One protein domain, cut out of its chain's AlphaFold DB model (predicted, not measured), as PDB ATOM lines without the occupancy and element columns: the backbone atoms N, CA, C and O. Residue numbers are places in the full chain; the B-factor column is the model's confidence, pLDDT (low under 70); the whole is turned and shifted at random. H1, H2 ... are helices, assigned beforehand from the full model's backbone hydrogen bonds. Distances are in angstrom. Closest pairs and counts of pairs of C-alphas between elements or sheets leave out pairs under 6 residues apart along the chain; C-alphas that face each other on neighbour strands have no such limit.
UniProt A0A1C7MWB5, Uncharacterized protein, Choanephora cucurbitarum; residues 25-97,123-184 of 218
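What this domain is: This is residues 25 to 97 and 123 to 184 of the 218 residues of an uncharacterized protein of Choanephora cucurbitarum (UniProt A0A1C7MWB5). H4 lies in the middle, crossed by H1 and H2; the first turns of H3 pack on H2 and H5, and residues 89 to 97 and 176 to 184 stick out. The printed part has 135 residues, of which 103 are in five named helices, H1 to H5 in order along the chain, with no named strand; the class is all helix, and the whole is only just loose, close to compact, with a radius of gyration of the C-alphas of 17.1 A and spans of 54 by 39 by 26 A.

How they stand to each other: H1, residues 25 to 38, touches residues 142 to 149 alone of H4, residues 129 to 149; closest C-alphas, Val 31 and Val 145, 6.3 A. H2, residues 44 to 61, touches H4 about perpendicular at 73 degrees; closest C-alphas, Gln 54 and Ala 138, 5.4 A. H3, residues 68 to 97, touches H5, residues 162 to 181, with residues 68 to 72 alone; closest C-alphas, Val 72 and Leu 164, 6.2 A. Every O i to N i+4 pair is within hydrogen-bond range in H1 and H5, 13 of 14 in H2, 15 of 26 in H3 and 15 of 17 in H4.

Where its parts are: H3 spans 42.3 A, with a kink of 27 degrees near residue 91. C-alpha 25 is at (187.022, 150.242, 300.416), C-alpha 181 at (216.733, 154.171, 261.286).

The domain as a whole: Residues 98 to 122 are not printed, a gap of 22.5 A between C-alphas 97 and 123. H4 to H5 is a long link. pLDDT is under 70 in 35 residues, among them 78 to 97.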
ATOM      1  N   LEU A  25     188.076 149.566 301.178       77.00
ATOM      2  CA  LEU A  25     187.022 150.242 300.416       77.00
ATOM      3  C   LEU A  25     186.850 151.712 300.835       77.00
ATOM      4  O   LEU A  25     186.840 152.596 299.982       77.00
ATOM      5  N   ARG A  26     186.810 152.002 302.141       78.50
ATOM      6  CA  ARG A  26     186.724 153.388 302.641       78.50
ATOM      7  C   ARG A  26     187.921 154.243 302.231       78.50
ATOM      8  O   ARG A  26     187.767 155.421 301.897       78.50
ATOM      9  N   ARG A  27     189.130 153.671 302.235       74.88
ATOM     10  CA  ARG A  27     190.332 154.366 301.740       74.88
ATOM     11  C   ARG A  27     190.193 154.686 300.258       74.88
ATOM     12  O   ARG A  27     190.574 155.779 299.843       74.88
ATOM     13  N   ASN A  28     189.584 153.788 299.488       75.81
ATOM     14  CA  ASN A  28     189.344 154.011 298.070       75.81
ATOM     15  C   ASN A  28     188.408 155.184 297.804       75.81
ATOM     16  O   ASN A  28     188.712 156.046 296.977       75.81
ATOM     17  N   GLU A  29     187.327 155.274 298.567       79.94
ATOM     18  CA  GLU A  29     186.400 156.405 298.517       79.94
ATOM     19  C   GLU A  29     187.079 157.717 298.945       79.94
ATOM     20  O   GLU A  29     186.878 158.769 298.334       79.94
ATOM     21  N   THR A  30     187.964 157.652 299.946       82.69
ATOM     22  CA  THR A  30     188.723 158.819 300.422       82.69
ATOM     23  C   THR A  30     189.683 159.333 299.351       82.69
ATOM     24  O   THR A  30     189.675 160.519 299.032       82.69
ATOM     25  N   VAL A  31     190.467 158.448 298.732       81.31
ATOM     26  CA  VAL A  31     191.383 158.818 297.641       81.31
ATOM     27  C   VAL A  31     190.603 159.399 296.458       81.31
ATOM     28  O   VAL A  31     190.993 160.433 295.916       81.31
ATOM     29  N   ALA A  32     189.468 158.793 296.093       82.06
ATOM     30  CA  ALA A  32     188.620 159.283 295.009       82.06
ATOM     31  C   ALA A  32     188.058 160.690 295.287       82.06
ATOM     32  O   ALA A  32     188.081 161.545 294.400       82.06
ATOM     33  N   SER A  33     187.606 160.964 296.515       84.25
ATOM     34  CA  SER A  33     187.080 162.288 296.880       84.25
ATOM     35  C   SER A  33     188.166 163.370 296.880       84.25
ATOM     36  O   SER A  33     187.944 164.462 296.352       84.25
ATOM     37  N   VAL A  34     189.374 163.069 297.372       84.88
ATOM     38  CA  VAL A  34     190.506 164.010 297.324       84.88
ATOM     39  C   VAL A  34     190.919 164.314 295.882       84.88
ATOM     40  O   VAL A  34     191.160 165.476 295.551       84.88
ATOM     41  N   LEU A  35     190.946 163.306 295.005       82.94
ATOM     42  CA  LEU A  35     191.228 163.509 293.581       82.94
ATOM     43  C   LEU A  35     190.179 164.410 292.914       82.94
ATOM     44  O   LEU A  35     190.541 165.312 292.159       82.94
ATOM     45  N   GLN A  36     188.892 164.239 293.236       82.44
ATOM     46  CA  GLN A  36     187.828 165.117 292.730       82.44
ATOM     47  C   GLN A  36     187.992 166.569 293.201       82.44
ATOM     48  O   GLN A  36     187.805 167.495 292.407       82.44
ATOM     49  N   LEU A  37     188.382 166.783 294.462       84.19
ATOM     50  CA  LEU A  37     188.660 168.120 294.995       84.19
ATOM     51  C   LEU A  37     189.869 168.767 294.304       84.19
ATOM     52  O   LEU A  37     189.807 169.934 293.915       84.19
ATOM     53  N   GLN A  38     190.947 168.007 294.080       81.50
ATOM     54  CA  GLN A  38     192.113 168.480 293.324       81.50
ATOM     55  C   GLN A  38     191.769 168.799 291.865       81.50
ATOM     56  O   GLN A  38     192.280 169.769 291.306       81.50
ATOM     57  N   ALA A  39     190.858 168.050 291.248       78.12
ATOM     58  CA  ALA A  39     190.386 168.340 289.898       78.12
ATOM     59  C   ALA A  39     189.617 169.678 289.811       78.12
ATOM     60  O   ALA A  39     189.400 170.198 288.715       78.12
ATOM     61  N   GLY A  40     189.189 170.258 290.937       77.81
ATOM     62  CA  GLY A  40     188.593 171.596 291.003       77.81
ATOM     63  C   GLY A  40     189.606 172.745 290.919       77.81
ATOM     64  O   GLY A  40     189.231 173.846 290.528       77.81
ATOM     65  N   THR A  41     190.880 172.505 291.245       82.56
ATOM     66  CA  THR A  41     191.924 173.550 291.278       82.56
ATOM     67  C   THR A  41     192.763 173.615 290.000       82.56
ATOM     68  O   THR A  41     193.527 174.561 289.803       82.56
ATOM     69  N   GLN A  42     192.626 172.631 289.109       79.81
ATOM     70  CA  GLN A  42     193.358 172.562 287.845       79.81
ATOM     71  C   GLN A  42     192.650 173.329 286.721       79.81
ATOM     72  O   GLN A  42     191.426 173.430 286.674       79.81
ATOM     73  N   CYS A  43     193.420 173.820 285.746       81.06
ATOM     74  CA  CYS A  43     192.844 174.426 284.548       81.06
ATOM     75  C   CYS A  43     192.113 173.383 283.679       81.06
ATOM     76  O   CYS A  43     192.555 172.238 283.550       81.06
ATOM     77  N   ASN A  44     191.013 173.793 283.037       78.81
ATOM     78  CA  ASN A  44     190.065 172.903 282.344       78.81
ATOM     79  C   ASN A  44     190.711 171.943 281.327       78.81
ATOM     80  O   ASN A  44     190.344 170.771 281.252       78.81
ATOM     81  N   ASN A  45     191.697 172.422 280.559       77.12
ATOM     82  CA  ASN A  45     192.387 171.605 279.556       77.12
ATOM     83  C   ASN A  45     193.251 170.512 280.197       77.12
ATOM     84  O   ASN A  45     193.275 169.380 279.715       77.12
ATOM     85  N   THR A  46     193.934 170.844 281.295       75.69
ATOM     86  CA  THR A  46     194.744 169.884 282.052       75.69
ATOM     87  C   THR A  46     193.842 168.860 282.719       75.69
ATOM     88  O   THR A  46     194.076 167.670 282.543       75.69
ATOM     89  N   LYS A  47     192.756 169.311 283.356       79.81
ATOM     90  CA  LYS A  47     191.754 168.455 283.998       79.81
ATOM     91  C   LYS A  47     191.241 167.360 283.062       79.81
ATOM     92  O   LYS A  47     191.391 166.180 283.350       79.81
ATOM     93  N   LYS A  48     190.727 167.727 281.881       78.50
ATOM     94  CA  LYS A  48     190.138 166.758 280.937       78.50
ATOM     95  C   LYS A  48     191.114 165.643 280.545       78.50
ATOM     96  O   LYS A  48     190.745 164.471 280.524       78.50
ATOM     97  N   ALA A  49     192.352 166.005 280.209       78.31
ATOM     98  CA  ALA A  49     193.360 165.034 279.791       78.31
ATOM     99  C   ALA A  49     193.919 164.230 280.977       78.31
ATOM    100  O   ALA A  49     194.205 163.042 280.834       78.31
ATOM    101  N   HIS A  50     194.090 164.870 282.132       83.12
ATOM    102  CA  HIS A  50     194.652 164.265 283.331       83.12
ATOM    103  C   HIS A  50     193.680 163.275 283.978       83.12
ATOM    104  O   HIS A  50     194.052 162.121 284.190       83.12
ATOM    105  N   ASP A  51     192.421 163.673 284.166       83.88
ATOM    106  CA  ASP A  51     191.360 162.843 284.747       83.88
ATOM    107  C   ASP A  51     191.136 161.581 283.907       83.88
ATOM    108  O   ASP A  51     190.982 160.483 284.442       83.88
ATOM    109  N   GLN A  52     191.195 161.703 282.575       86.00
ATOM    110  CA  GLN A  52     191.090 160.552 281.679       86.00
ATOM    111  C   GLN A  52     192.247 159.563 281.883       86.00
ATOM    112  O   GLN A  52     192.040 158.349 281.878       86.00
ATOM    113  N   ARG A  53     193.476 160.063 282.055       87.56
ATOM    114  CA  ARG A  53     194.667 159.226 282.275       87.56
ATOM    115  C   ARG A  53     194.631 158.561 283.649       87.56
ATOM    116  O   ARG A  53     194.946 157.378 283.740       87.56
ATOM    117  N   GLN A  54     194.206 159.291 284.677       86.81
ATOM    118  CA  GLN A  54     194.009 158.753 286.023       86.81
ATOM    119  C   GLN A  54     192.923 157.677 286.041       86.81
ATOM    120  O   GLN A  54     193.164 156.583 286.536       86.81
ATOM    121  N   SER A  55     191.771 157.941 285.421       84.56
ATOM    122  CA  SER A  55     190.655 156.988 285.341       84.56
ATOM    123  C   SER A  55     191.073 155.676 284.679       84.56
ATOM    124  O   SER A  55     190.743 154.604 285.175       84.56
ATOM    125  N   LYS A  56     191.866 155.745 283.601       86.38
ATOM    126  CA  LYS A  56     192.427 154.548 282.959       86.38
ATOM    127  C   LYS A  56     193.358 153.765 283.874       86.38
ATOM    128  O   LYS A  56     193.301 152.541 283.883       86.38
ATOM    129  N   PHE A  57     194.227 154.456 284.609       86.31
ATOM    130  CA  PHE A  57     195.134 153.792 285.539       86.31
ATOM    131  C   PHE A  57     194.356 153.106 286.670       86.31
ATOM    132  O   PHE A  57     194.626 151.951 286.974       86.31
ATOM    133  N   ILE A  58     193.351 153.779 287.234       84.12
ATOM    134  CA  ILE A  58     192.481 153.228 288.285       84.12
ATOM    135  C   ILE A  58     191.711 152.005 287.769       84.12
ATOM    136  O   ILE A  58     191.663 150.979 288.443       84.12
ATOM    137  N   GLN A  59     191.155 152.088 286.557       84.25
ATOM    138  CA  GLN A  59     190.460 150.967 285.923       84.25
ATOM    139  C   GLN A  59     191.389 149.767 285.698       84.25
ATOM    140  O   GLN A  59     190.960 148.631 285.874       84.25
ATOM    141  N   TYR A  60     192.645 150.014 285.313       84.94
ATOM    142  CA  TYR A  60     193.640 148.962 285.110       84.94
ATOM    143  C   TYR A  60     194.086 148.321 286.424       84.94
ATOM    144  O   TYR A  60     194.137 147.100 286.523       84.94
ATOM    145  N   ALA A  61     194.424 149.139 287.422       78.69
ATOM    146  CA  ALA A  61     194.988 148.644 288.666       78.69
ATOM    147  C   ALA A  61     193.980 147.768 289.423       78.69
ATOM    148  O   ALA A  61     194.390 146.779 290.020       78.69
ATOM    149  N   SER A  62     192.669 148.048 289.329       70.06
ATOM    150  CA  SER A  62     191.559 147.388 290.054       70.06
ATOM    151  C   SER A  62     191.631 147.509 291.584       70.06
ATOM    152  O   SER A  62     190.605 147.614 292.252       70.06
ATOM    153  N   ASP A  63     192.839 147.592 292.131       66.38
ATOM    154  CA  ASP A  63     193.197 147.975 293.477       66.38
ATOM    155  C   ASP A  63     193.926 149.331 293.472       66.38
ATOM    156  O   ASP A  63     194.366 149.857 292.450       66.38
ATOM    157  N   ILE A  64     194.013 149.953 294.643       62.97
ATOM    158  CA  ILE A  64     194.474 151.338 294.740       62.97
ATOM    159  C   ILE A  64     195.986 151.453 294.855       62.97
ATOM    160  O   ILE A  64     196.529 152.468 294.455       62.97
ATOM    161  N   CYS A  65     196.710 150.442 295.324       74.31
ATOM    162  CA  CYS A  65     198.128 150.620 295.633       74.31
ATOM    163  C   CYS A  65     198.961 150.884 294.368       74.31
ATOM    164  O   CYS A  65     199.201 149.961 293.585       74.31
ATOM    165  N   VAL A  66     199.424 152.127 294.198       83.44
ATOM    166  CA  VAL A  66     200.338 152.515 293.120       83.44
ATOM    167  C   VAL A  66     201.743 152.035 293.477       83.44
ATOM    168  O   VAL A  66     202.376 152.570 294.386       83.44
ATOM    169  N   THR A  67     202.246 151.046 292.742       85.12
ATOM    170  CA  THR A  67     203.633 150.572 292.842       85.12
ATOM    171  C   THR A  67     204.389 150.851 291.549       85.12
ATOM    172  O   THR A  67     203.793 151.044 290.487       85.12
ATOM    173  N   GLU A  68     205.718 150.875 291.632       87.06
ATOM    174  CA  GLU A  68     206.575 151.068 290.459       87.06
ATOM    175  C   GLU A  68     206.314 150.005 289.377       87.06
ATOM    176  O   GLU A  68     206.156 150.341 288.202       87.06
ATOM    177  N   GLU A  69     206.195 148.740 289.783       86.38
ATOM    178  CA  GLU A  69     205.918 147.603 288.897       86.38
ATOM    179  C   GLU A  69     204.592 147.777 288.152       86.38
ATOM    180  O   GLU A  69     204.555 147.695 286.925       86.38
ATOM    181  N   LYS A  70     203.523 148.156 288.863       87.62
ATOM    182  CA  LYS A  70     202.205 148.382 288.256       87.62
ATOM    183  C   LYS A  70     202.201 149.517 287.248       87.62
ATOM    184  O   LYS A  70     201.490 149.434 286.251       87.62
ATOM    185  N   ILE A  71     202.975 150.581 287.481       88.19
ATOM    186  CA  ILE A  71     203.113 151.658 286.491       88.19
ATOM    187  C   ILE A  71     203.784 151.116 285.232       88.19
ATOM    188  O   ILE A  71     203.316 151.389 284.129       88.19
ATOM    189  N   VAL A  72     204.863 150.347 285.373       87.06
ATOM    190  CA  VAL A  72     205.568 149.769 284.222       87.06
ATOM    191  C   VAL A  72     204.670 148.793 283.459       87.06
ATOM    192  O   VAL A  72     204.618 148.863 282.229       87.06
ATOM    193  N   ASP A  73     203.919 147.947 284.157       88.12
ATOM    194  CA  ASP A  73     202.993 147.001 283.534       88.12
ATOM    195  C   ASP A  73     201.825 147.719 282.854       88.12
ATOM    196  O   ASP A  73     201.543 147.454 281.688       88.12
ATOM    197  N   PHE A  74     201.235 148.732 283.495       87.69
ATOM    198  CA  PHE A  74     200.225 149.598 282.876       87.69
ATOM    199  C   PHE A  74     200.734 150.250 281.581       87.69
ATOM    200  O   PHE A  74     200.021 150.295 280.574       87.69
ATOM    201  N   LEU A  75     201.978 150.744 281.582       85.44
ATOM    202  CA  LEU A  75     202.581 151.346 280.395       85.44
ATOM    203  C   LEU A  75     202.778 150.320 279.271       85.44
ATOM    204  O   LEU A  75     202.532 150.647 278.110       85.44
ATOM    205  N   LYS A  76     203.186 149.090 279.600       81.19
ATOM    206  CA  LYS A  76     203.365 147.995 278.632       81.19
ATOM    207  C   LYS A  76     202.041 147.463 278.085       81.19
ATOM    208  O   LYS A  76     201.940 147.175 276.895       81.19
ATOM    209  N   GLU A  77     201.039 147.320 278.941       76.44
ATOM    210  CA  GLU A  77     199.788 146.648 278.612       76.44
ATOM    211  C   GLU A  77     198.719 147.619 278.123       76.44
ATOM    212  O   GLU A  77     198.282 147.534 276.981       76.44
ATOM    213  N   ALA A  78     198.301 148.559 278.962       64.62
ATOM    214  CA  ALA A  78     197.143 149.397 278.682       64.62
ATOM    215  C   ALA A  78     197.481 150.569 277.757       64.62
ATOM    216  O   ALA A  78     196.664 150.964 276.933       64.62
ATOM    217  N   VAL A  79     198.685 151.133 277.862       60.47
ATOM    218  CA  VAL A  79     199.048 152.331 277.090       60.47
ATOM    219  C   VAL A  79     199.620 151.977 275.716       60.47
ATOM    220  O   VAL A  79     199.327 152.668 274.738       60.47
ATOM    221  N   LEU A  80     200.383 150.884 275.614       59.47
ATOM    222  CA  LEU A  80     200.983 150.449 274.350       59.47
ATOM    223  C   LEU A  80     200.083 149.509 273.527       59.47
ATOM    224  O   LEU A  80     200.106 149.618 272.301       59.47
ATOM    225  N   LYS A  81     199.233 148.655 274.134       56.84
ATOM    226  CA  LYS A  81     198.266 147.842 273.359       56.84
ATOM    227  C   LYS A  81     197.053 148.663 272.893       56.84
ATOM    228  O   LYS A  81     196.570 148.451 271.786       56.84
ATOM    229  N   GLU A  82     196.575 149.643 273.666       51.34
ATOM    230  CA  GLU A  82     195.408 150.467 273.281       51.34
ATOM    231  C   GLU A  82     195.718 151.444 272.126       51.34
ATOM    232  O   GLU A  82     194.823 151.775 271.346       51.34
ATOM    233  N   ALA A  83     196.986 151.843 271.950       49.62
ATOM    234  CA  ALA A  83     197.442 152.555 270.749       49.62
ATOM    235  C   ALA A  83     197.161 151.747 269.463       49.62
ATOM    236  O   ALA A  83     196.822 152.327 268.436       49.62
ATOM    237  N   VAL A  84     197.210 150.411 269.536       49.34
ATOM    238  CA  VAL A  84     196.897 149.501 268.416       49.34
ATOM    239  C   VAL A  84     195.402 149.464 268.118       49.34
ATOM    240  O   VAL A  84     195.005 149.419 266.957       49.34
ATOM    241  N   VAL A  85     194.563 149.522 269.151       45.22
ATOM    242  CA  VAL A  85     193.108 149.356 269.016       45.22
ATOM    243  C   VAL A  85     192.418 150.653 268.591       45.22
ATOM    244  O   VAL A  85     191.531 150.624 267.739       45.22
ATOM    245  N   LYS A  86     192.824 151.812 269.128       49.34
ATOM    246  CA  LYS A  86     192.185 153.096 268.779       49.34
ATOM    247  C   LYS A  86     192.425 153.508 267.331       49.34
ATOM    248  O   LYS A  86     191.512 154.041 266.712       49.34
ATOM    249  N   GLU A  87     193.591 153.210 266.763       47.62
ATOM    250  CA  GLU A  87     193.841 153.481 265.341       47.62
ATOM    251  C   GLU A  87     193.086 152.522 264.405       47.62
ATOM    252  O   GLU A  87     192.690 152.929 263.314       47.62
ATOM    253  N   ALA A  88     192.787 151.289 264.836       43.19
ATOM    254  CA  ALA A  88     191.940 150.373 264.069       43.19
ATOM    255  C   ALA A  88     190.486 150.873 263.958       43.19
ATOM    256  O   ALA A  88     189.887 150.773 262.891       43.19
ATOM    257  N   VAL A  89     189.942 151.474 265.023       42.38
ATOM    258  CA  VAL A  89     188.574 152.030 265.032       42.38
ATOM    259  C   VAL A  89     188.487 153.351 264.255       42.38
ATOM    260  O   VAL A  89     187.501 153.598 263.561       42.38
ATOM    261  N   VAL A  90     189.533 154.189 264.294       44.22
ATOM    262  CA  VAL A  90     189.581 155.435 263.502       44.22
ATOM    263  C   VAL A  90     189.541 155.145 261.995       44.22
ATOM    264  O   VAL A  90     188.907 155.897 261.258       44.22
ATOM    265  N   LYS A  91     190.105 154.024 261.522       45.88
ATOM    266  CA  LYS A  91     189.991 153.609 260.111       45.88
ATOM    267  C   LYS A  91     188.555 153.348 259.658       45.88
ATOM    268  O   LYS A  91     188.223 153.668 258.523       45.88
ATOM    269  N   GLU A  92     187.704 152.795 260.516       41.97
ATOM    270  CA  GLU A  92     186.309 152.518 260.154       41.97
ATOM    271  C   GLU A  92     185.466 153.805 260.076       41.97
ATOM    272  O   GLU A  92     184.514 153.894 259.300       41.97
ATOM    273  N   ALA A  93     185.855 154.832 260.840       42.22
ATOM    274  CA  ALA A  93     185.200 156.136 260.854       42.22
ATOM    275  C   ALA A  93     185.692 157.074 259.732       42.22
ATOM    276  O   ALA A  93     184.873 157.707 259.067       42.22
ATOM    277  N   VAL A  94     187.005 157.133 259.464       43.06
ATOM    278  CA  VAL A  94     187.591 158.047 258.457       43.06
ATOM    279  C   VAL A  94     187.190 157.671 257.024       43.06
ATOM    280  O   VAL A  94     187.045 158.555 256.182       43.06
ATOM    281  N   VAL A  95     186.897 156.395 256.743       40.81
ATOM    282  CA  VAL A  95     186.378 155.961 255.428       40.81
ATOM    283  C   VAL A  95     184.988 156.550 255.121       40.81
ATOM    284  O   VAL A  95     184.617 156.643 253.953       40.81
ATOM    285  N   LYS A  96     184.230 157.015 256.126       39.16
ATOM    286  CA  LYS A  96     182.891 157.605 255.926       39.16
ATOM    287  C   LYS A  96     182.880 159.131 255.772       39.16
ATOM    288  O   LYS A  96     181.875 159.661 255.313       39.16
ATOM    289  N   GLU A  97     183.958 159.835 256.117       37.47
ATOM    290  CA  GLU A  97     183.973 161.311 256.193       37.47
ATOM    291  C   GLU A  97     184.849 161.987 255.115       37.47
ATOM    292  O   GLU A  97     184.987 163.206 255.093       37.47
ATOM    293  N   LYS A 123     201.373 148.706 261.888       54.59
ATOM    294  CA  LYS A 123     201.274 148.911 263.344       54.59
ATOM    295  C   LYS A 123     201.116 150.400 263.669       54.59
ATOM    296  O   LYS A 123     201.672 151.225 262.943       54.59
ATOM    297  N   PRO A 124     200.411 150.764 264.752       58.78
ATOM    298  CA  PRO A 124     200.314 152.160 265.169       58.78
ATOM    299  C   PRO A 124     201.684 152.744 265.491       58.78
ATOM    300  O   PRO A 124     202.608 152.022 265.896       58.78
ATOM    301  N   TYR A 125     201.827 154.060 265.352       59.06
ATOM    302  CA  TYR A 125     203.013 154.714 265.894       59.06
ATOM    303  C   TYR A 125     203.026 154.583 267.425       59.06
ATOM    304  O   TYR A 125     201.982 154.700 268.076       59.06
ATOM    305  N   PRO A 126     204.200 154.314 268.023       64.69
ATOM    306  CA  PRO A 126     204.318 154.245 269.469       64.69
ATOM    307  C   PRO A 126     203.884 155.577 270.089       64.69
ATOM    308  O   PRO A 126     204.121 156.656 269.539       64.69
ATOM    309  N   LEU A 127     203.228 155.501 271.248       73.12
ATOM    310  CA  LEU A 127     202.760 156.686 271.950       73.12
ATOM    311  C   LEU A 127     203.942 157.630 272.233       73.12
ATOM    312  O   LEU A 127     204.989 157.192 272.710       73.12
ATOM    313  N   SER A 128     203.775 158.930 271.969       77.81
ATOM    314  CA  SER A 128     204.867 159.892 272.147       77.81
ATOM    315  C   SER A 128     205.392 159.897 273.585       77.81
ATOM    316  O   SER A 128     204.621 159.783 274.541       77.81
ATOM    317  N   MET A 129     206.700 160.111 273.758       82.75
ATOM    318  CA  MET A 129     207.330 160.135 275.085       82.75
ATOM    319  C   MET A 129     206.676 161.161 276.027       82.75
ATOM    320  O   MET A 129     206.459 160.879 277.200       82.75
ATOM    321  N   SER A 130     206.254 162.315 275.495       82.62
ATOM    322  CA  SER A 130     205.492 163.314 276.259       82.62
ATOM    323  C   SER A 130     204.163 162.757 276.781       82.62
ATOM    324  O   SER A 130     203.760 163.038 277.908       82.62
ATOM    325  N   SER A 131     203.486 161.927 275.987       84.50
ATOM    326  CA  SER A 131     202.255 161.274 276.415       84.50
ATOM    327  C   SER A 131     202.520 160.186 277.454       84.50
ATOM    328  O   SER A 131     201.715 160.055 278.372       84.50
ATOM    329  N   ILE A 132     203.624 159.441 277.356       87.12
ATOM    330  CA  ILE A 132     204.041 158.470 278.383       87.12
ATOM    331  C   ILE A 132     204.318 159.194 279.708       87.12
ATOM    332  O   ILE A 132     203.745 158.829 280.735       87.12
ATOM    333  N   ASP A 133     205.093 160.281 279.677       88.94
ATOM    334  CA  ASP A 133     205.407 161.090 280.861       88.94
ATOM    335  C   ASP A 133     204.135 161.660 281.522       88.94
ATOM    336  O   ASP A 133     204.033 161.705 282.749       88.94
ATOM    337  N   GLN A 134     203.124 162.039 280.730       89.31
ATOM    338  CA  GLN A 134     201.822 162.479 281.247       89.31
ATOM    339  C   GLN A 134     201.035 161.349 281.938       89.31
ATOM    340  O   GLN A 134     200.380 161.610 282.943       89.31
ATOM    341  N   TYR A 135     201.090 160.105 281.440       90.19
ATOM    342  CA  TYR A 135     200.491 158.952 282.136       90.19
ATOM    343  C   TYR A 135     201.215 158.649 283.449       90.19
ATOM    344  O   TYR A 135     200.568 158.455 284.477       90.19
ATOM    345  N   VAL A 136     202.549 158.666 283.430       91.25
ATOM    346  CA  VAL A 136     203.371 158.479 284.633       91.25
ATOM    347  C   VAL A 136     203.054 159.550 285.673       91.25
ATOM    348  O   VAL A 136     202.878 159.234 286.845       91.25
ATOM    349  N   LYS A 137     202.940 160.817 285.258       91.44
ATOM    350  CA  LYS A 137     202.560 161.917 286.151       91.44
ATOM    351  C   LYS A 137     201.184 161.686 286.782       91.44
ATOM    352  O   LYS A 137     201.077 161.758 287.999       91.44
ATOM    353  N   ALA A 138     200.190 161.311 285.979       89.88
ATOM    354  CA  ALA A 138     198.844 161.013 286.461       89.88
ATOM    355  C   ALA A 138     198.822 159.896 287.521       89.88
ATOM    356  O   ALA A 138     198.157 160.042 288.547       89.88
ATOM    357  N   ALA A 139     199.580 158.813 287.312       89.62
ATOM    358  CA  ALA A 139     199.699 157.717 288.278       89.62
ATOM    359  C   ALA A 139     200.413 158.142 289.577       89.62
ATOM    360  O   ALA A 139     200.043 157.718 290.669       89.62
ATOM    361  N   ILE A 140     201.416 159.013 289.481       89.81
ATOM    362  CA  ILE A 140     202.145 159.521 290.652       89.81
ATOM    363  C   ILE A 140     201.297 160.486 291.472       89.81
ATOM    364  O   ILE A 140     201.403 160.483 292.695       89.81
ATOM    365  N   ASP A 141     200.449 161.285 290.834       88.31
ATOM    366  CA  ASP A 141     199.538 162.173 291.557       88.31
ATOM    367  C   ASP A 141     198.530 161.356 292.386       88.31
ATOM    368  O   ASP A 141     198.240 161.707 293.528       88.31
ATOM    369  N   ILE A 142     198.092 160.197 291.875       87.31
ATOM    370  CA  ILE A 142     197.298 159.231 292.648       87.31
ATOM    371  C   ILE A 142     198.099 158.728 293.865       87.31
ATOM    372  O   ILE A 142     197.593 158.748 294.988       87.31
ATOM    373  N   TYR A 143     199.366 158.341 293.677       87.25
ATOM    374  CA  TYR A 143     200.250 157.945 294.782       87.25
ATOM    375  C   TYR A 143     200.444 159.063 295.822       87.25
ATOM    376  O   TYR A 143     200.455 158.804 297.026       87.25
ATOM    377  N   ALA A 144     200.580 160.314 295.378       86.38
ATOM    378  CA  ALA A 144     200.760 161.464 296.258       86.38
ATOM    379  C   ALA A 144     199.551 161.680 297.179       86.38
ATOM    380  O   ALA A 144     199.734 162.096 298.322       86.38
ATOM    381  N   VAL A 145     198.342 161.356 296.706       84.44
ATOM    382  CA  VAL A 145     197.117 161.341 297.520       84.44
ATOM    383  C   VAL A 145     197.078 160.124 298.446       84.44
ATOM    384  O   VAL A 145     196.681 160.249 299.599       84.44
ATOM    385  N   GLN A 146     197.529 158.957 297.986       80.88
ATOM    386  CA  GLN A 146     197.514 157.726 298.783       80.88
ATOM    387  C   GLN A 146     198.452 157.776 299.979       80.88
ATOM    388  O   GLN A 146     198.036 157.438 301.085       80.88
ATOM    389  N   LYS A 147     199.694 158.223 299.771       80.69
ATOM    390  CA  LYS A 147     200.752 158.243 300.789       80.69
ATOM    391  C   LYS A 147     200.298 158.821 302.144       80.69
ATOM    392  O   LYS A 147     200.513 158.145 303.153       80.69
ATOM    393  N   PRO A 148     199.680 160.020 302.220       75.62
ATOM    394  CA  PRO A 148     199.180 160.568 303.482       75.62
ATOM    395  C   PRO A 148     197.936 159.842 304.017       75.62
ATOM    396  O   PRO A 148     197.740 159.798 305.226       75.62
ATOM    397  N   THR A 149     197.105 159.246 303.159       72.75
ATOM    398  CA  THR A 149     195.915 158.479 303.575       72.75
ATOM    399  C   THR A 149     196.271 157.090 304.128       72.75
ATOM    400  O   THR A 149     195.499 156.516 304.891       72.75
ATOM    401  N   SER A 150     197.448 156.551 303.792       66.25
ATOM    402  CA  SER A 150     197.927 155.221 304.207       66.25
ATOM    403  C   SER A 150     198.855 155.205 305.438       66.25
ATOM    404  O   SER A 150     199.500 154.190 305.705       66.25
ATOM    405  N   VAL A 151     198.958 156.312 306.184       55.56
ATOM    406  CA  VAL A 151     199.861 156.436 307.344       55.56
ATOM    407  C   VAL A 151     199.526 155.381 308.411       55.56
ATOM    408  O   VAL A 151     198.462 155.428 309.020       55.56
ATOM    409  N   GLY A 152     200.453 154.441 308.643       54.28
ATOM    410  CA  GLY A 152     200.421 153.502 309.776       54.28
ATOM    411  C   GLY A 152     200.422 152.005 309.446       54.28
ATOM    412  O   GLY A 152     200.625 151.216 310.364       54.28
ATOM    413  N   LEU A 153     200.238 151.587 308.182       54.41
ATOM    414  CA  LEU A 153     200.159 150.152 307.839       54.41
ATOM    415  C   LEU A 153     201.124 149.667 306.747       54.41
ATOM    416  O   LEU A 153     201.496 148.497 306.771       54.41
ATOM    417  N   ILE A 154     201.525 150.509 305.786       57.94
ATOM    418  CA  ILE A 154     202.352 150.083 304.641       57.94
ATOM    419  C   ILE A 154     203.324 151.210 304.262       57.94
ATOM    420  O   ILE A 154     202.902 152.303 303.887       57.94
ATOM    421  N   ASN A 155     204.631 150.948 304.348       60.91
ATOM    422  CA  ASN A 155     205.657 151.824 303.780       60.91
ATOM    423  C   ASN A 155     205.661 151.647 302.262       60.91
ATOM    424  O   ASN A 155     206.307 150.742 301.742       60.91
ATOM    425  N   PHE A 156     204.929 152.496 301.545       67.75
ATOM    426  CA  PHE A 156     205.038 152.531 300.093       67.75
ATOM    427  C   PHE A 156     206.324 153.253 299.684       67.75
ATOM    428  O   PHE A 156     206.544 154.420 300.027       67.75
ATOM    429  N   GLU A 157     207.183 152.550 298.949       77.81
ATOM    430  CA  GLU A 157     208.329 153.155 298.280       77.81
ATOM    431  C   GLU A 157     207.858 154.123 297.189       77.81
ATOM    432  O   GLU A 157     206.751 154.025 296.657       77.81
ATOM    433  N   ASN A 158     208.701 155.098 296.852       83.12
ATOM    434  CA  ASN A 158     208.363 156.061 295.815       83.12
ATOM    435  C   ASN A 158     208.222 155.339 294.459       83.12
ATOM    436  O   ASN A 158     209.209 154.770 293.993       83.12
ATOM    437  N   PRO A 159     207.071 155.437 293.767       84.69
ATOM    438  CA  PRO A 159     206.858 154.769 292.484       84.69
ATOM    439  C   PRO A 159     207.786 155.270 291.361       84.69
ATOM    440  O   PRO A 159     207.856 154.652 290.302       84.69
ATOM    441  N   ARG A 160     208.527 156.374 291.563       84.69
ATOM    442  CA  ARG A 160     209.651 156.801 290.701       84.69
ATOM    443  C   ARG A 160     210.985 156.161 291.102       84.69
ATOM    444  O   ARG A 160     211.979 156.872 291.319       84.69
ATOM    445  N   GLY A 161     211.012 154.842 291.190       87.88
ATOM    446  CA  GLY A 161     212.217 154.085 291.502       87.88
ATOM    447  C   GLY A 161     213.168 153.916 290.310       87.88
ATOM    448  O   GLY A 161     213.192 154.709 289.360       87.88
ATOM    449  N   SER A 162     214.031 152.905 290.408       90.94
ATOM    450  CA  SER A 162     215.059 152.602 289.404       90.94
ATOM    451  C   SER A 162     214.489 151.890 288.172       90.94
ATOM    452  O   SER A 162     214.938 152.131 287.045       90.94
ATOM    453  N   LEU A 163     213.476 151.044 288.363       89.25
ATOM    454  CA  LEU A 163     212.888 150.213 287.314       89.25
ATOM    455  C   LEU A 163     212.173 151.071 286.262       89.25
ATOM    456  O   LEU A 163     212.470 150.970 285.071       89.25
ATOM    457  N   LEU A 164     211.302 151.983 286.694       90.62
ATOM    458  CA  LEU A 164     210.595 152.935 285.846       90.62
ATOM    459  C   LEU A 164     211.582 153.859 285.130       90.62
ATOM    460  O   LEU A 164     211.432 154.109 283.936       90.62
ATOM    461  N   LYS A 165     212.627 154.339 285.815       91.69
ATOM    462  CA  LYS A 165     213.672 155.165 285.182       91.69
ATOM    463  C   LYS A 165     214.398 154.409 284.074       91.69
ATOM    464  O   LYS A 165     214.599 154.960 282.992       91.69
ATOM    465  N   THR A 166     214.773 153.161 284.334       92.00
ATOM    466  CA  THR A 166     215.456 152.306 283.356       92.00
ATOM    467  C   THR A 166     214.545 152.020 282.165       92.00
ATOM    468  O   THR A 166     214.978 152.160 281.021       92.00
ATOM    469  N   TYR A 167     213.265 151.738 282.416       90.12
ATOM    470  CA  TYR A 167     212.255 151.550 281.376       90.12
ATOM    471  C   TYR A 167     212.072 152.799 280.502       90.12
ATOM    472  O   TYR A 167     212.157 152.718 279.276       90.12
ATOM    473  N   LEU A 168     211.890 153.975 281.110       90.69
ATOM    474  CA  LEU A 168     211.738 155.235 280.374       90.69
ATOM    475  C   LEU A 168     212.996 155.575 279.565       90.69
ATOM    476  O   LEU A 168     212.891 156.045 278.433       90.69
ATOM    477  N   ARG A 169     214.191 155.305 280.108       91.88
ATOM    478  CA  ARG A 169     215.459 155.483 279.384       91.88
ATOM    479  C   ARG A 169     215.543 154.560 278.168       91.88
ATOM    480  O   ARG A 169     215.860 155.047 277.085       91.88
ATOM    481  N   ALA A 170     215.222 153.277 278.331       88.88
ATOM    482  CA  ALA A 170     215.201 152.311 277.234       88.88
ATOM    483  C   ALA A 170     214.187 152.709 276.149       88.88
ATOM    484  O   ALA A 170     214.512 152.691 274.967       88.88
ATOM    485  N   SER A 171     212.996 153.167 276.545       86.06
ATOM    486  CA  SER A 171     211.970 153.635 275.607       86.06
ATOM    487  C   SER A 171     212.408 154.888 274.829       86.06
ATOM    488  O   SER A 171     212.197 154.968 273.621       86.06
ATOM    489  N   ARG A 172     213.089 155.846 275.478       87.56
ATOM    490  CA  ARG A 172     213.670 157.023 274.795       87.56
ATOM    491  C   ARG A 172     214.747 156.630 273.794       87.56
ATOM    492  O   ARG A 172     214.810 157.208 272.714       87.56
ATOM    493  N   GLN A 173     215.584 155.666 274.162       87.00
ATOM    494  CA  GLN A 173     216.628 155.158 273.284       87.00
ATOM    495  C   GLN A 173     216.029 154.447 272.068       87.00
ATOM    496  O   GLN A 173     216.412 154.763 270.950       87.00
ATOM    497  N   GLN A 174     215.018 153.598 272.268       83.31
ATOM    498  CA  GLN A 174     214.306 152.933 271.178       83.31
ATOM    499  C   GLN A 174     213.687 153.934 270.192       83.31
ATOM    500  O   GLN A 174     213.774 153.733 268.984       83.31
ATOM    501  N   GLU A 175     213.088 155.021 270.686       80.06
ATOM    502  CA  GLU A 175     212.530 156.057 269.812       80.06
ATOM    503  C   GLU A 175     213.627 156.831 269.068       80.06
ATOM    504  O   GLU A 175     213.487 157.106 267.879       80.06
ATOM    505  N   ALA A 176     214.752 157.134 269.720       81.94
ATOM    506  CA  ALA A 176     215.894 157.771 269.063       81.94
ATOM    507  C   ALA A 176     216.520 156.871 267.983       81.94
ATOM    508  O   ALA A 176     216.863 157.356 266.902       81.94
ATOM    509  N   ASP A 177     216.627 155.569 268.248       83.81
ATOM    510  CA  ASP A 177     217.101 154.576 267.285       83.81
ATOM    511  C   ASP A 177     216.106 154.425 266.129       83.81
ATOM    512  O   ASP A 177     216.517 154.361 264.973       83.81
ATOM    513  N   ARG A 178     214.794 154.473 266.404       79.88
ATOM    514  CA  ARG A 178     213.754 154.510 265.366       79.88
ATOM    515  C   ARG A 178     213.910 155.732 264.465       79.88
ATOM    516  O   ARG A 178     213.931 155.559 263.255       79.88
ATOM    517  N   MET A 179     214.057 156.927 265.042       75.50
ATOM    518  CA  MET A 179     214.299 158.175 264.299       75.50
ATOM    519  C   MET A 179     215.584 158.120 263.471       75.50
ATOM    520  O   MET A 179     215.656 158.685 262.384       75.50
ATOM    521  N   ARG A 180     216.628 157.462 263.985       79.31
ATOM    522  CA  ARG A 180     217.880 157.270 263.249       79.31
ATOM    523  C   ARG A 180     217.696 156.299 262.081       79.31
ATOM    524  O   ARG A 180     218.219 156.563 261.006       79.31
ATOM    525  N   ASN A 181     216.958 155.212 262.289       79.62
ATOM    526  CA  ASN A 181     216.733 154.171 261.286       79.62
ATOM    527  C   ASN A 181     215.695 154.565 260.229       79.62
ATOM    528  O   ASN A 181     215.730 154.024 259.128       79.62
ATOM    529  N   SER A 182     214.761 155.468 260.545       73.38
ATOM    530  CA  SER A 182     213.753 155.931 259.587       73.38
ATOM    531  C   SER A 182     214.321 156.886 258.539       73.38
ATOM    532  O   SER A 182     213.637 157.136 257.554       73.38
ATOM    533  N   TYR A 183     215.545 157.404 258.730       68.56
ATOM    534  CA  TYR A 183     216.174 158.420 257.871       68.56
ATOM    535  C   TYR A 183     215.239 159.597 257.539       68.56
ATOM    536  O   TYR A 183     215.429 160.272 256.530       68.56
ATOM    537  N   GLU A 184     214.227 159.845 258.378       64.75
ATOM    538  CA  GLU A 184     213.321 160.976 258.228       64.75
ATOM    539  C   GLU A 184     214.165 162.246 258.358       64.75
ATOM    540  O   GLU A 184     214.879 162.432 259.353       64.75
TER     541      GLU A 184